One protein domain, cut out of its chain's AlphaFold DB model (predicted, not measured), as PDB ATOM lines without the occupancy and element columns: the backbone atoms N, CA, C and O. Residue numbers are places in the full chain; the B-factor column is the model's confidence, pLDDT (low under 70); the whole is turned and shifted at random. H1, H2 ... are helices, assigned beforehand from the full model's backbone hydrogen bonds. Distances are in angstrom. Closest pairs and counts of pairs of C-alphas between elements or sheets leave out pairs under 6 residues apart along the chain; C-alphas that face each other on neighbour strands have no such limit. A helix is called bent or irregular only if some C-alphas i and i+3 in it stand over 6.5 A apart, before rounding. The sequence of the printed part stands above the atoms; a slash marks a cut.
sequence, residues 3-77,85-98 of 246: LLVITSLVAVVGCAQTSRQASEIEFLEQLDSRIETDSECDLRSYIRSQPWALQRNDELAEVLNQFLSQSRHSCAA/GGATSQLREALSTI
ATOM      1  N   LEU A   3     -34.796   3.380 -75.070       42.38
ATOM      2  CA  LEU A   3     -35.782   2.390 -74.611       42.38
ATOM      3  C   LEU A   3     -35.259   1.425 -73.531       42.38
ATOM      4  O   LEU A   3     -36.053   0.933 -72.743       42.38
ATOM      5  N   LEU A   4     -33.942   1.195 -73.447       46.00
ATOM      6  CA  LEU A   4     -33.349   0.294 -72.445       46.00
ATOM      7  C   LEU A   4     -33.211   0.937 -71.055       46.00
ATOM      8  O   LEU A   4     -33.105   0.232 -70.059       46.00
ATOM      9  N   VAL A   5     -33.239   2.270 -70.965       53.97
ATOM     10  CA  VAL A   5     -33.110   2.989 -69.684       53.97
ATOM     11  C   VAL A   5     -34.431   2.983 -68.909       53.97
ATOM     12  O   VAL A   5     -34.434   2.931 -67.682       53.97
ATOM     13  N   ILE A   6     -35.565   2.987 -69.616       50.00
ATOM     14  CA  ILE A   6     -36.898   3.041 -69.000       50.00
ATOM     15  C   ILE A   6     -37.271   1.678 -68.397       50.00
ATOM     16  O   ILE A   6     -37.805   1.627 -67.292       50.00
ATOM     17  N   THR A   7     -36.921   0.568 -69.053       51.41
ATOM     18  CA  THR A   7     -37.182  -0.786 -68.536       51.41
ATOM     19  C   THR A   7     -36.351  -1.136 -67.300       51.41
ATOM     20  O   THR A   7     -36.883  -1.764 -66.386       51.41
ATOM     21  N   SER A   8     -35.097  -0.677 -67.193       52.72
ATOM     22  CA  SER A   8     -34.320  -0.842 -65.952       52.72
ATOM     23  C   SER A   8     -34.884  -0.033 -64.781       52.72
ATOM     24  O   SER A   8     -34.820  -0.498 -63.647       52.72
ATOM     25  N   LEU A   9     -35.466   1.146 -65.026       46.97
ATOM     26  CA  LEU A   9     -36.016   1.980 -63.952       46.97
ATOM     27  C   LEU A   9     -37.260   1.341 -63.308       46.97
ATOM     28  O   LEU A   9     -37.406   1.368 -62.090       46.97
ATOM     29  N   VAL A  10     -38.126   0.719 -64.114       51.59
ATOM     30  CA  VAL A  10     -39.350   0.054 -63.629       51.59
ATOM     31  C   VAL A  10     -39.022  -1.197 -62.803       51.59
ATOM     32  O   VAL A  10     -39.648  -1.426 -61.770       51.59
ATOM     33  N   ALA A  11     -37.995  -1.962 -63.186       52.03
ATOM     34  CA  ALA A  11     -37.565  -3.137 -62.425       52.03
ATOM     35  C   ALA A  11     -36.975  -2.775 -61.046       52.03
ATOM     36  O   ALA A  11     -37.247  -3.453 -60.058       52.03
ATOM     37  N   VAL A  12     -36.215  -1.676 -60.951       51.62
ATOM     38  CA  VAL A  12     -35.611  -1.230 -59.680       51.62
ATOM     39  C   VAL A  12     -36.662  -0.670 -58.714       51.62
ATOM     40  O   VAL A  12     -36.571  -0.897 -57.508       51.62
ATOM     41  N   VAL A  13     -37.692   0.015 -59.223       53.06
ATOM     42  CA  VAL A  13     -38.788   0.541 -58.389       53.06
ATOM     43  C   VAL A  13     -39.684  -0.587 -57.858       53.06
ATOM     44  O   VAL A  13     -40.094  -0.534 -56.699       53.06
ATOM     45  N   GLY A  14     -39.916  -1.644 -58.646       52.19
ATOM     46  CA  GLY A  14     -40.696  -2.812 -58.218       52.19
ATOM     47  C   GLY A  14     -40.053  -3.605 -57.071       52.19
ATOM     48  O   GLY A  14     -40.736  -3.969 -56.118       52.19
ATOM     49  N   CYS A  15     -38.729  -3.813 -57.095       53.72
ATOM     50  CA  CYS A  15     -38.027  -4.525 -56.016       53.72
ATOM     51  C   CYS A  15     -37.944  -3.723 -54.704       53.72
ATOM     52  O   CYS A  15     -37.898  -4.306 -53.622       53.72
ATOM     53  N   ALA A  16     -37.938  -2.388 -54.774       54.91
ATOM     54  CA  ALA A  16     -37.938  -1.546 -53.578       54.91
ATOM     55  C   ALA A  16     -39.306  -1.525 -52.869       54.91
ATOM     56  O   ALA A  16     -39.356  -1.342 -51.653       54.91
ATOM     57  N   GLN A  17     -40.407  -1.718 -53.606       55.66
ATOM     58  CA  GLN A  17     -41.749  -1.796 -53.023       55.66
ATOM     59  C   GLN A  17     -41.994  -3.120 -52.295       55.66
ATOM     60  O   GLN A  17     -42.497  -3.103 -51.174       55.66
ATOM     61  N   THR A  18     -41.583  -4.255 -52.866       60.06
ATOM     62  CA  THR A  18     -41.811  -5.570 -52.241       60.06
ATOM     63  C   THR A  18     -41.004  -5.761 -50.959       60.06
ATOM     64  O   THR A  18     -41.520  -6.292 -49.979       60.06
ATOM     65  N   SER A  19     -39.766  -5.256 -50.910       63.16
ATOM     66  CA  SER A  19     -38.960  -5.303 -49.683       63.16
ATOM     67  C   SER A  19     -39.533  -4.435 -48.559       63.16
ATOM     68  O   SER A  19     -39.324  -4.762 -47.394       63.16
ATOM     69  N   ARG A  20     -40.233  -3.338 -48.885       69.00
ATOM     70  CA  ARG A  20     -40.877  -2.473 -47.883       69.00
ATOM     71  C   ARG A  20     -42.143  -3.098 -47.308       69.00
ATOM     72  O   ARG A  20     -42.368  -2.979 -46.109       69.00
ATOM     73  N   GLN A  21     -42.928  -3.785 -48.137       70.44
ATOM     74  CA  GLN A  21     -44.138  -4.470 -47.675       70.44
ATOM     75  C   GLN A  21     -43.817  -5.604 -46.694       70.44
ATOM     76  O   GLN A  21     -44.502  -5.746 -45.689       70.44
ATOM     77  N   ALA A  22     -42.736  -6.358 -46.923       73.88
ATOM     78  CA  ALA A  22     -42.320  -7.409 -45.992       73.88
ATOM     79  C   ALA A  22     -41.963  -6.851 -44.598       73.88
ATOM     80  O   ALA A  22     -42.423  -7.382 -43.592       73.88
ATOM     81  N   SER A  23     -41.212  -5.742 -44.536       82.62
ATOM     82  CA  SER A  23     -40.880  -5.086 -43.260       82.62
ATOM     83  C   SER A  23     -42.083  -4.436 -42.574       82.62
ATOM     84  O   SER A  23     -42.073  -4.243 -41.363       82.62
ATOM     85  N   GLU A  24     -43.107  -4.069 -43.342       84.00
ATOM     86  CA  GLU A  24     -44.328  -3.463 -42.815       84.00
ATOM     87  C   GLU A  24     -45.213  -4.486 -42.116       84.00
ATOM     88  O   GLU A  24     -45.659  -4.236 -41.001       84.00
ATOM     89  N   ILE A  25     -45.414  -5.648 -42.738       84.94
ATOM     90  CA  ILE A  25     -46.193  -6.736 -42.143       84.94
ATOM     91  C   ILE A  25     -45.536  -7.193 -40.838       84.94
ATOM     92  O   ILE A  25     -46.200  -7.244 -39.808       84.94
ATOM     93  N   GLU A  26     -44.219  -7.423 -40.851       89.56
ATOM     94  CA  GLU A  26     -43.482  -7.830 -39.648       89.56
ATOM     95  C   GLU A  26     -43.572  -6.774 -38.533       89.56
ATOM     96  O   GLU A  26     -43.721  -7.108 -37.358       89.56
ATOM     97  N   PHE A  27     -43.518  -5.488 -38.888       91.38
ATOM     98  CA  PHE A  27     -43.699  -4.406 -37.924       91.38
ATOM     99  C   PHE A  27     -45.101  -4.390 -37.323       91.38
ATOM    100  O   PHE A  27     -45.216  -4.226 -36.114       91.38
ATOM    101  N   LEU A  28     -46.151  -4.554 -38.130       90.69
ATOM    102  CA  LEU A  28     -47.530  -4.565 -37.641       90.69
ATOM    103  C   LEU A  28     -47.796  -5.769 -36.731       90.69
ATOM    104  O   LEU A  28     -48.401  -5.599 -35.678       90.69
ATOM    105  N   GLU A  29     -47.276  -6.951 -37.072       90.56
ATOM    106  CA  GLU A  29     -47.362  -8.143 -36.216       90.56
ATOM    107  C   GLU A  29     -46.636  -7.939 -34.879       90.56
ATOM    108  O   GLU A  29     -47.172  -8.246 -33.811       90.56
ATOM    109  N   GLN A  30     -45.423  -7.377 -34.912       92.88
ATOM    110  CA  GLN A  30     -44.692  -7.045 -33.690       92.88
ATOM    111  C   GLN A  30     -45.403  -5.957 -32.882       92.88
ATOM    112  O   GLN A  30     -45.398  -6.013 -31.654       92.88
ATOM    113  N   LEU A  31     -46.000  -4.967 -33.545       93.06
ATOM    114  CA  LEU A  31     -46.733  -3.891 -32.894       93.06
ATOM    115  C   LEU A  31     -47.958  -4.442 -32.159       93.06
ATOM    116  O   LEU A  31     -48.139  -4.111 -30.992       93.06
ATOM    117  N   ASP A  32     -48.737  -5.315 -32.797       91.88
ATOM    118  CA  ASP A  32     -49.917  -5.948 -32.197       91.88
ATOM    119  C   ASP A  32     -49.535  -6.823 -30.992       91.88
ATOM    120  O   ASP A  32     -50.071  -6.655 -29.898       91.88
ATOM    121  N   SER A  33     -48.497  -7.657 -31.131       92.56
ATOM    122  CA  SER A  33     -47.992  -8.478 -30.021       92.56
ATOM    123  C   SER A  33     -47.527  -7.639 -28.822       92.56
ATOM    124  O   SER A  33     -47.750  -8.018 -27.668       92.56
ATOM    125  N   ARG A  34     -46.894  -6.486 -29.073       92.06
ATOM    126  CA  ARG A  34     -46.443  -5.570 -28.016       92.06
ATOM    127  C   ARG A  34     -47.586  -4.778 -27.398       92.06
ATOM    128  O   ARG A  34     -47.535  -4.510 -26.208       92.06
ATOM    129  N   ILE A  35     -48.625  -4.431 -28.155       91.00
ATOM    130  CA  ILE A  35     -49.821  -3.776 -27.601       91.00
ATOM    131  C   ILE A  35     -50.458  -4.633 -26.498       91.00
ATOM    132  O   ILE A  35     -50.963  -4.081 -25.522       91.00
ATOM    133  N   GLU A  36     -50.409  -5.961 -26.623       86.94
ATOM    134  CA  GLU A  36     -50.975  -6.877 -25.625       86.94
ATOM    135  C   GLU A  36     -50.073  -7.119 -24.407       86.94
ATOM    136  O   GLU A  36     -50.575  -7.451 -23.333       86.94
ATOM    137  N   THR A  37     -48.754  -6.992 -24.566       84.06
ATOM    138  CA  THR A  37     -47.780  -7.492 -23.578       84.06
ATOM    139  C   THR A  37     -46.912  -6.414 -22.940       84.06
ATOM    140  O   THR A  37     -46.491  -6.577 -21.793       84.06
ATOM    141  N   ASP A  38     -46.653  -5.317 -23.648       84.31
ATOM    142  CA  ASP A  38     -45.713  -4.284 -23.233       84.31
ATOM    143  C   ASP A  38     -46.410  -3.093 -22.567       84.31
ATOM    144  O   ASP A  38     -47.594  -2.805 -22.759       84.31
ATOM    145  N   SER A  39     -45.628  -2.334 -21.796       89.19
ATOM    146  CA  SER A  39     -46.077  -1.047 -21.278       89.19
ATOM    147  C   SER A  39     -46.226  -0.017 -22.406       89.19
ATOM    148  O   SER A  39     -45.503  -0.041 -23.406       89.19
ATOM    149  N   GLU A  40     -47.108   0.969 -22.217       90.31
ATOM    150  CA  GLU A  40     -47.293   2.087 -23.158       90.31
ATOM    151  C   GLU A  40     -45.962   2.792 -23.494       90.31
ATOM    152  O   GLU A  40     -45.740   3.235 -24.624       90.31
ATOM    153  N   CYS A  41     -45.038   2.859 -22.531       90.88
ATOM    154  CA  CYS A  41     -43.741   3.503 -22.704       90.88
ATOM    155  C   CYS A  41     -42.751   2.668 -23.517       90.88
ATOM    156  O   CYS A  41     -42.005   3.239 -24.322       90.88
ATOM    157  N   ASP A  42     -42.773   1.346 -23.362       92.25
ATOM    158  CA  ASP A  42     -41.974   0.434 -24.180       92.25
ATOM    159  C   ASP A  42     -42.487   0.421 -25.619       92.25
ATOM    160  O   ASP A  42     -41.699   0.581 -26.556       92.25
ATOM    161  N   LEU A  43     -43.810   0.378 -25.801       93.00
ATOM    162  CA  LEU A  43     -44.443   0.477 -27.113       93.00
ATOM    163  C   LEU A  43     -44.098   1.802 -27.809       93.00
ATOM    164  O   LEU A  43     -43.707   1.831 -28.977       93.00
ATOM    165  N   ARG A  44     -44.152   2.916 -27.075       93.81
ATOM    166  CA  ARG A  44     -43.723   4.229 -27.570       93.81
ATOM    167  C   ARG A  44     -42.248   4.229 -27.979       93.81
ATOM    168  O   ARG A  44     -41.899   4.819 -29.005       93.81
ATOM    169  N   SER A  45     -41.373   3.605 -27.190       94.06
ATOM    170  CA  SER A  45     -39.946   3.467 -27.513       94.06
ATOM    171  C   SER A  45     -39.748   2.659 -28.798       94.06
ATOM    172  O   SER A  45     -39.025   3.093 -29.701       94.06
ATOM    173  N   TYR A  46     -40.477   1.547 -28.928       95.19
ATOM    174  CA  TYR A  46     -40.476   0.694 -30.110       95.19
ATOM    175  C   TYR A  46     -40.916   1.462 -31.362       95.19
ATOM    176  O   TYR A  46     -40.159   1.518 -32.329       95.19
ATOM    177  N   ILE A  47     -42.056   2.161 -31.335       94.81
ATOM    178  CA  ILE A  47     -42.537   2.951 -32.484       94.81
ATOM    179  C   ILE A  47     -41.511   4.025 -32.886       94.81
ATOM    180  O   ILE A  47     -41.226   4.215 -34.068       94.81
ATOM    181  N   ARG A  48     -40.882   4.709 -31.919       94.94
ATOM    182  CA  ARG A  48     -39.842   5.717 -32.210       94.94
ATOM    183  C   ARG A  48     -38.569   5.124 -32.811       94.94
ATOM    184  O   ARG A  48     -37.852   5.845 -33.503       94.94
ATOM    185  N   SER A  49     -38.288   3.848 -32.551       95.25
ATOM    186  CA  SER A  49     -37.158   3.134 -33.156       95.25
ATOM    187  C   SER A  49     -37.370   2.819 -34.641       95.25
ATOM    188  O   SER A  49     -36.399   2.517 -35.333       95.25
ATOM    189  N   GLN A  50     -38.601   2.960 -35.148       93.62
ATOM    190  CA  GLN A  50     -38.986   2.680 -36.533       93.62
ATOM    191  C   GLN A  50     -39.305   3.982 -37.298       93.62
ATOM    192  O   GLN A  50     -40.462   4.277 -37.598       93.62
ATOM    193  N   PRO A  51     -38.293   4.800 -37.657       90.12
ATOM    194  CA  PRO A  51     -38.518   6.101 -38.293       90.12
ATOM    195  C   PRO A  51     -39.193   5.988 -39.665       90.12
ATOM    196  O   PRO A  51     -39.867   6.921 -40.093       90.12
ATOM    197  N   TRP A  52     -39.028   4.855 -40.350       90.81
ATOM    198  CA  TRP A  52     -39.662   4.608 -41.641       90.81
ATOM    199  C   TRP A  52     -41.188   4.483 -41.521       90.81
ATOM    200  O   TRP A  52     -41.874   4.884 -42.455       90.81
ATOM    201  N   ALA A  53     -41.716   3.998 -40.390       88.50
ATOM    202  CA  ALA A  53     -43.156   3.881 -40.151       88.50
ATOM    203  C   ALA A  53     -43.798   5.260 -39.914       88.50
ATOM    204  O   ALA A  53     -44.904   5.519 -40.371       88.50
ATOM    205  N   LEU A  54     -43.065   6.184 -39.280       92.25
ATOM    206  CA  LEU A  54     -43.529   7.549 -38.987       92.25
ATOM    207  C   LEU A  54     -43.394   8.530 -40.160       92.25
ATOM    208  O   LEU A  54     -44.004   9.593 -40.140       92.25
ATOM    209  N   GLN A  55     -42.562   8.217 -41.158       88.62
ATOM    210  CA  GLN A  55     -42.348   9.065 -42.342       88.62
ATOM    211  C   GLN A  55     -43.378   8.841 -43.454       88.62
ATOM    212  O   GLN A  55     -43.290   9.468 -44.515       88.62
ATOM    213  N   ARG A  56     -44.327   7.929 -43.246       83.44
ATOM    214  CA  ARG A  56     -45.392   7.662 -44.210       83.44
ATOM    215  C   ARG A  56     -46.419   8.797 -44.162       83.44
ATOM    216  O   ARG A  56     -46.544   9.496 -43.162       83.44
ATOM    217  N   ASN A  57     -47.103   9.016 -45.281       85.88
ATOM    218  CA  ASN A  57     -48.185  10.003 -45.390       85.88
ATOM    219  C   ASN A  57     -49.537   9.281 -45.472       85.88
ATOM    220  O   ASN A  57     -50.345   9.591 -46.345       85.88
ATOM    221  N   ASP A  58     -49.719   8.262 -44.641       89.31
ATOM    222  CA  ASP A  58     -50.929   7.455 -44.555       89.31
ATOM    223  C   ASP A  58     -51.544   7.525 -43.153       89.31
ATOM    224  O   ASP A  58     -50.971   8.100 -42.223       89.31
ATOM    225  N   GLU A  59     -52.733   6.943 -43.025       90.88
ATOM    226  CA  GLU A  59     -53.508   6.925 -41.783       90.88
ATOM    227  C   GLU A  59     -52.747   6.221 -40.655       90.88
ATOM    228  O   GLU A  59     -52.790   6.663 -39.509       90.88
ATOM    229  N   LEU A  60     -51.962   5.187 -40.980       91.00
ATOM    230  CA  LEU A  60     -51.119   4.499 -40.005       91.00
ATOM    231  C   LEU A  60     -50.115   5.459 -39.358       91.00
ATOM    232  O   LEU A  60     -50.003   5.497 -38.132       91.00
ATOM    233  N   ALA A  61     -49.393   6.261 -40.147       92.75
ATOM    234  CA  ALA A  61     -48.468   7.241 -39.585       92.75
ATOM    235  C   ALA A  61     -49.182   8.304 -38.742       92.75
ATOM    236  O   ALA A  61     -48.624   8.751 -37.737       92.75
ATOM    237  N   GLU A  62     -50.396   8.712 -39.113       94.38
ATOM    238  CA  GLU A  62     -51.197   9.652 -38.324       94.38
ATOM    239  C   GLU A  62     -51.583   9.056 -36.965       94.38
ATOM    240  O   GLU A  62     -51.293   9.661 -35.931       94.38
ATOM    241  N   VAL A  63     -52.110   7.830 -36.956       94.56
ATOM    242  CA  VAL A  63     -52.465   7.075 -35.745       94.56
ATOM    243  C   VAL A  63     -51.245   6.874 -34.841       94.56
ATOM    244  O   VAL A  63     -51.301   7.150 -33.639       94.56
ATOM    245  N   LEU A  64     -50.104   6.463 -35.403       94.62
ATOM    246  CA  LEU A  64     -48.864   6.289 -34.644       94.62
ATOM    247  C   LEU A  64     -48.378   7.615 -34.045       94.62
ATOM    248  O   LEU A  64     -47.981   7.659 -32.880       94.62
ATOM    249  N   ASN A  65     -48.424   8.718 -34.798       95.12
ATOM    250  CA  ASN A  65     -48.044  10.035 -34.282       95.12
ATOM    251  C   ASN A  65     -49.008  10.531 -33.195       95.12
ATOM    252  O   ASN A  65     -48.559  11.111 -32.199       95.12
ATOM    253  N   GLN A  66     -50.308  10.270 -33.344       94.81
ATOM    254  CA  GLN A  66     -51.311  10.578 -32.333       94.81
ATOM    255  C   GLN A  66     -51.022   9.806 -31.042       94.81
ATOM    256  O   GLN A  66     -50.899  10.429 -29.983       94.81
ATOM    257  N   PHE A  67     -50.774   8.496 -31.130       94.62
ATOM    258  CA  PHE A  67     -50.354   7.672 -29.995       94.62
ATOM    259  C   PHE A  67     -49.070   8.202 -29.337       94.62
ATOM    260  O   PHE A  67     -49.013   8.374 -28.117       94.62
ATOM    261  N   LEU A  68     -48.037   8.540 -30.121       94.44
ATOM    262  CA  LEU A  68     -46.783   9.106 -29.601       94.44
ATOM    263  C   LEU A  68     -46.978  10.452 -28.884       94.44
ATOM    264  O   LEU A  68     -46.181  10.798 -28.003       94.44
ATOM    265  N   SER A  69     -47.984  11.232 -29.289       93.31
ATOM    266  CA  SER A  69     -48.323  12.512 -28.664       93.31
ATOM    267  C   SER A  69     -49.050  12.321 -27.332       93.31
ATOM    268  O   SER A  69     -48.665  12.950 -26.349       93.31
ATOM    269  N   GLN A  70     -50.013  11.397 -27.270       91.56
ATOM    270  CA  GLN A  70     -50.771  11.089 -26.057       91.56
ATOM    271  C   GLN A  70     -49.868  10.438 -25.000       91.56
ATOM    272  O   GLN A  70     -49.781  10.914 -23.866       91.56
ATOM    273  N   SER A  71     -49.067   9.455 -25.415       91.62
ATOM    274  CA  SER A  71     -48.164   8.708 -24.529       91.62
ATOM    275  C   SER A  71     -46.990   9.511 -23.969       91.62
ATOM    276  O   SER A  71     -46.312   9.081 -23.033       91.62
ATOM    277  N   ARG A  72     -46.721  10.719 -24.490       89.25
ATOM    278  CA  ARG A  72     -45.730  11.628 -23.886       89.25
ATOM    279  C   ARG A  72     -46.097  11.992 -22.458       89.25
ATOM    280  O   ARG A  72     -45.196  12.067 -21.627       89.25
ATOM    281  N   HIS A  73     -47.376  12.243 -22.201       85.50
ATOM    282  CA  HIS A  73     -47.844  12.689 -20.896       85.50
ATOM    283  C   HIS A  73     -47.842  11.534 -19.893       85.50
ATOM    284  O   HIS A  73     -47.343  11.709 -18.783       85.50
ATOM    285  N   SER A  74     -48.263  10.344 -20.329       84.00
ATOM    286  CA  SER A  74     -48.253   9.116 -19.527       84.00
ATOM    287  C   SER A  74     -46.834   8.724 -19.099       84.00
ATOM    288  O   SER A  74     -46.585   8.444 -17.931       84.00
ATOM    289  N   CYS A  75     -45.860   8.786 -20.016       84.31
ATOM    290  CA  CYS A  75     -44.488   8.353 -19.730       84.31
ATOM    291  C   CYS A  75     -43.612   9.398 -19.024       84.31
ATOM    292  O   CYS A  75     -42.576   9.046 -18.466       84.31
ATOM    293  N   ALA A  76     -43.967  10.685 -19.075       80.38
ATOM    294  CA  ALA A  76     -43.184  11.739 -18.425       80.38
ATOM    295  C   ALA A  76     -43.424  11.813 -16.912       80.38
ATOM    296  O   ALA A  76     -42.552  12.281 -16.185       80.38
ATOM    297  N   ALA A  77     -44.580  11.348 -16.433       71.31
ATOM    298  CA  ALA A  77     -44.971  11.485 -15.035       71.31
ATOM    299  C   ALA A  77     -44.185  10.577 -14.069       71.31
ATOM    300  O   ALA A  77     -44.376  10.684 -12.862       71.31
ATOM    301  N   GLY A  85     -54.584   1.603 -19.957       66.06
ATOM    302  CA  GLY A  85     -54.650   1.027 -21.292       66.06
ATOM    303  C   GLY A  85     -55.372   1.920 -22.297       66.06
ATOM    304  O   GLY A  85     -55.660   1.465 -23.396       66.06
ATOM    305  N   GLY A  86     -55.692   3.175 -21.963       83.81
ATOM    306  CA  GLY A  86     -56.541   4.027 -22.798       83.81
ATOM    307  C   GLY A  86     -55.909   4.344 -24.153       83.81
ATOM    308  O   GLY A  86     -56.548   4.175 -25.189       83.81
ATOM    309  N   ALA A  87     -54.636   4.750 -24.159       85.94
ATOM    310  CA  ALA A  87     -53.923   5.079 -25.394       85.94
ATOM    311  C   ALA A  87     -53.579   3.827 -26.217       85.94
ATOM    312  O   ALA A  87     -53.687   3.841 -27.441       85.94
ATOM    313  N   THR A  88     -53.189   2.730 -25.561       88.12
ATOM    314  CA  THR A  88     -52.896   1.457 -26.237       88.12
ATOM    315  C   THR A  88     -54.162   0.804 -26.796       88.12
ATOM    316  O   THR A  88     -54.123   0.278 -27.904       88.12
ATOM    317  N   SER A  89     -55.302   0.906 -26.106       88.38
ATOM    318  CA  SER A  89     -56.599   0.423 -26.604       88.38
ATOM    319  C   SER A  89     -57.088   1.237 -27.798       88.38
ATOM    320  O   SER A  89     -57.519   0.650 -28.785       88.38
ATOM    321  N   GLN A  90     -56.952   2.569 -27.759       90.62
ATOM    322  CA  GLN A  90     -57.249   3.422 -28.918       90.62
ATOM    323  C   GLN A  90     -56.356   3.084 -30.112       90.62
ATOM    324  O   GLN A  90     -56.836   3.019 -31.239       90.62
ATOM    325  N   LEU A  91     -55.064   2.837 -29.873       91.50
ATOM    326  CA  LEU A  91     -54.153   2.391 -30.922       91.50
ATOM    327  C   LEU A  91     -54.598   1.042 -31.501       91.50
ATOM    328  O   LEU A  91     -54.623   0.896 -32.717       91.50
ATOM    329  N   ARG A  92     -54.994   0.082 -30.659       90.88
ATOM    330  CA  ARG A  92     -55.499  -1.225 -31.101       90.88
ATOM    331  C   ARG A  92     -56.751  -1.099 -31.968       90.88
ATOM    332  O   ARG A  92     -56.837  -1.732 -33.013       90.88
ATOM    333  N   GLU A  93     -57.709  -0.283 -31.539       91.69
ATOM    334  CA  GLU A  93     -58.959  -0.040 -32.266       91.69
ATOM    335  C   GLU A  93     -58.721   0.700 -33.593       91.69
ATOM    336  O   GLU A  93     -59.326   0.388 -34.619       91.69
ATOM    337  N   ALA A  94     -57.779   1.642 -33.611       90.25
ATOM    338  CA  ALA A  94     -57.377   2.305 -34.843       90.25
ATOM    339  C   ALA A  94     -56.675   1.331 -35.805       90.25
ATOM    340  O   ALA A  94     -56.972   1.327 -36.997       90.25
ATOM    341  N   LEU A  95     -55.794   0.462 -35.300       87.94
ATOM    342  CA  LEU A  95     -55.110  -0.549 -36.110       87.94
ATOM    343  C   LEU A  95     -56.072  -1.594 -36.681       87.94
ATOM    344  O   LEU A  95     -55.888  -2.004 -37.821       87.94
ATOM    345  N   SER A  96     -57.112  -1.993 -35.943       87.06
ATOM    346  CA  SER A  96     -58.126  -2.923 -36.461       87.06
ATOM    347  C   SER A  96     -59.024  -2.298 -37.532       87.06
ATOM    348  O   SER A  96     -59.607  -3.021 -38.338       87.06
ATOM    349  N   THR A  97     -59.122  -0.964 -37.558       88.12
ATOM    350  CA  THR A  97     -59.857  -0.213 -38.586       88.12
ATOM    351  C   THR A  97     -59.053  -0.084 -39.883       88.12
ATOM    352  O   THR A  97     -59.636  -0.010 -40.966       88.12
ATOM    353  N   ILE A  98     -57.720  -0.088 -39.796       81.50
ATOM    354  CA  ILE A  98     -56.836  -0.041 -40.963       81.50
ATOM    355  C   ILE A  98     -56.796  -1.442 -41.578       81.50
ATOM    356  O   ILE A  98     -56.017  -2.302 -41.170       81.50
TER     357      ILE A  98
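Overview. This is residues 3 to 77 and 85 to 98 of the 246 residues of an uncharacterized protein of Tropicimonas isoalkanivorans (UniProt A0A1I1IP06). One long helix, H1, makes the length of this model: its first half, residues 3 to 19, sticks out as a bare arm, and its last turns join a small, compact head of helices. In the head, the last part of H1 is on one side and H4 is on the other, with H2, which folds back from H1, and H5, which runs antiparallel beside H4, between them; the short H3 packs on residues 60 to 65 of H4. The printed part has 89 residues with five named helices, H1 to H5 in that order along the chain, and no named strand, and its class is all helix. The whole is loose, with a radius of gyration of the C-alphas of 16.4 A, and it spans 60 by 21 by 20 A.

Arrangement. H1, residues 3 to 37, is the longest helix, and its residues 3 to 19 stand free. H1 and H2, residues 40 to 49, form a helical hairpin, running opposite ways at a shallow tilt of 15 degrees. They only just touch, with 3 pairs of C-alphas within 8 A, and H1 does so with residues 31 to 35 alone; the closest C-alphas are those of Arg 34 and Leu 43, 6.4 A apart. H1 also only just touches H5, residues 86 to 97, with 3 such pairs, between residues 32 to 35 of H1 and residues 88 to 92 of H5. Their closest C-alphas are those of Ile 35 and Thr 88, 6.2 A apart, and they run opposite ways at a steep tilt of 43 degrees. The hub is H4, residues 59 to 76, which touches three other helices but is apart from H1. H4 and H5 touch at a shallow tilt of 8 degrees, opposite ways, and their closest C-alphas are those of Phe 67 and Ala 87, 6.4 A apart. H4 and H2 touch at a steep tilt of 52 degrees, opposite ways, and the C-alphas of Cys 41 and Cys 75 are their closest, 5.7 A apart. The third is H3, residues 51 to 54, which touches residues 60 to 65 of H4 alone; the closest C-alphas are those of Leu 54 and Ala 61, 5.0 A apart. The helix packing is part aligned, part crossed: of 4 touching pairs with a tilt, 2 are at a shallow one. In H2 and H5 every O i to N i+4 pair is within hydrogen-bond range, against 27 of 31 in H1 and 11 of 14 in H4; H3 is too short for such a pair.

Along the chain. H1 begins at C-alpha 3, (-35.782, 2.390, -74.611), and ends at C-alpha 37, (-47.780, -7.492, -23.578), 53.3 A away. H4 is 26.0 A long and has a kink of 28 degrees near residue 70; it is neither bent nor irregular, but only just: C-alphas 70 and 73 are 6.1 A apart. H5 is 16.7 A long from first to last C-alpha and H2 14.3 A, while H3 has four residues. H5 ends at C-alpha 97, (-59.857, -0.213, -38.586).

Size, cuts and confidence. The two C-alphas farthest apart are those of Leu 3 and Ala 77, 61.0 A. Without the free residues 3 to 19, the body of 72 residues spans 36 by 22 by 22 A, with a radius of gyration of 11.4 A. Residues 78 to 84 are not printed, and C-alphas 77 and 85 are 15.6 A apart across this cut, which falls in the link from H4 to H5. The links H1 to H2, H2 to H3 and H3 to H4 are tight. The mean pLDDT of the printed part is 81.7; residues 3 to 20 and residue 85 are under 70.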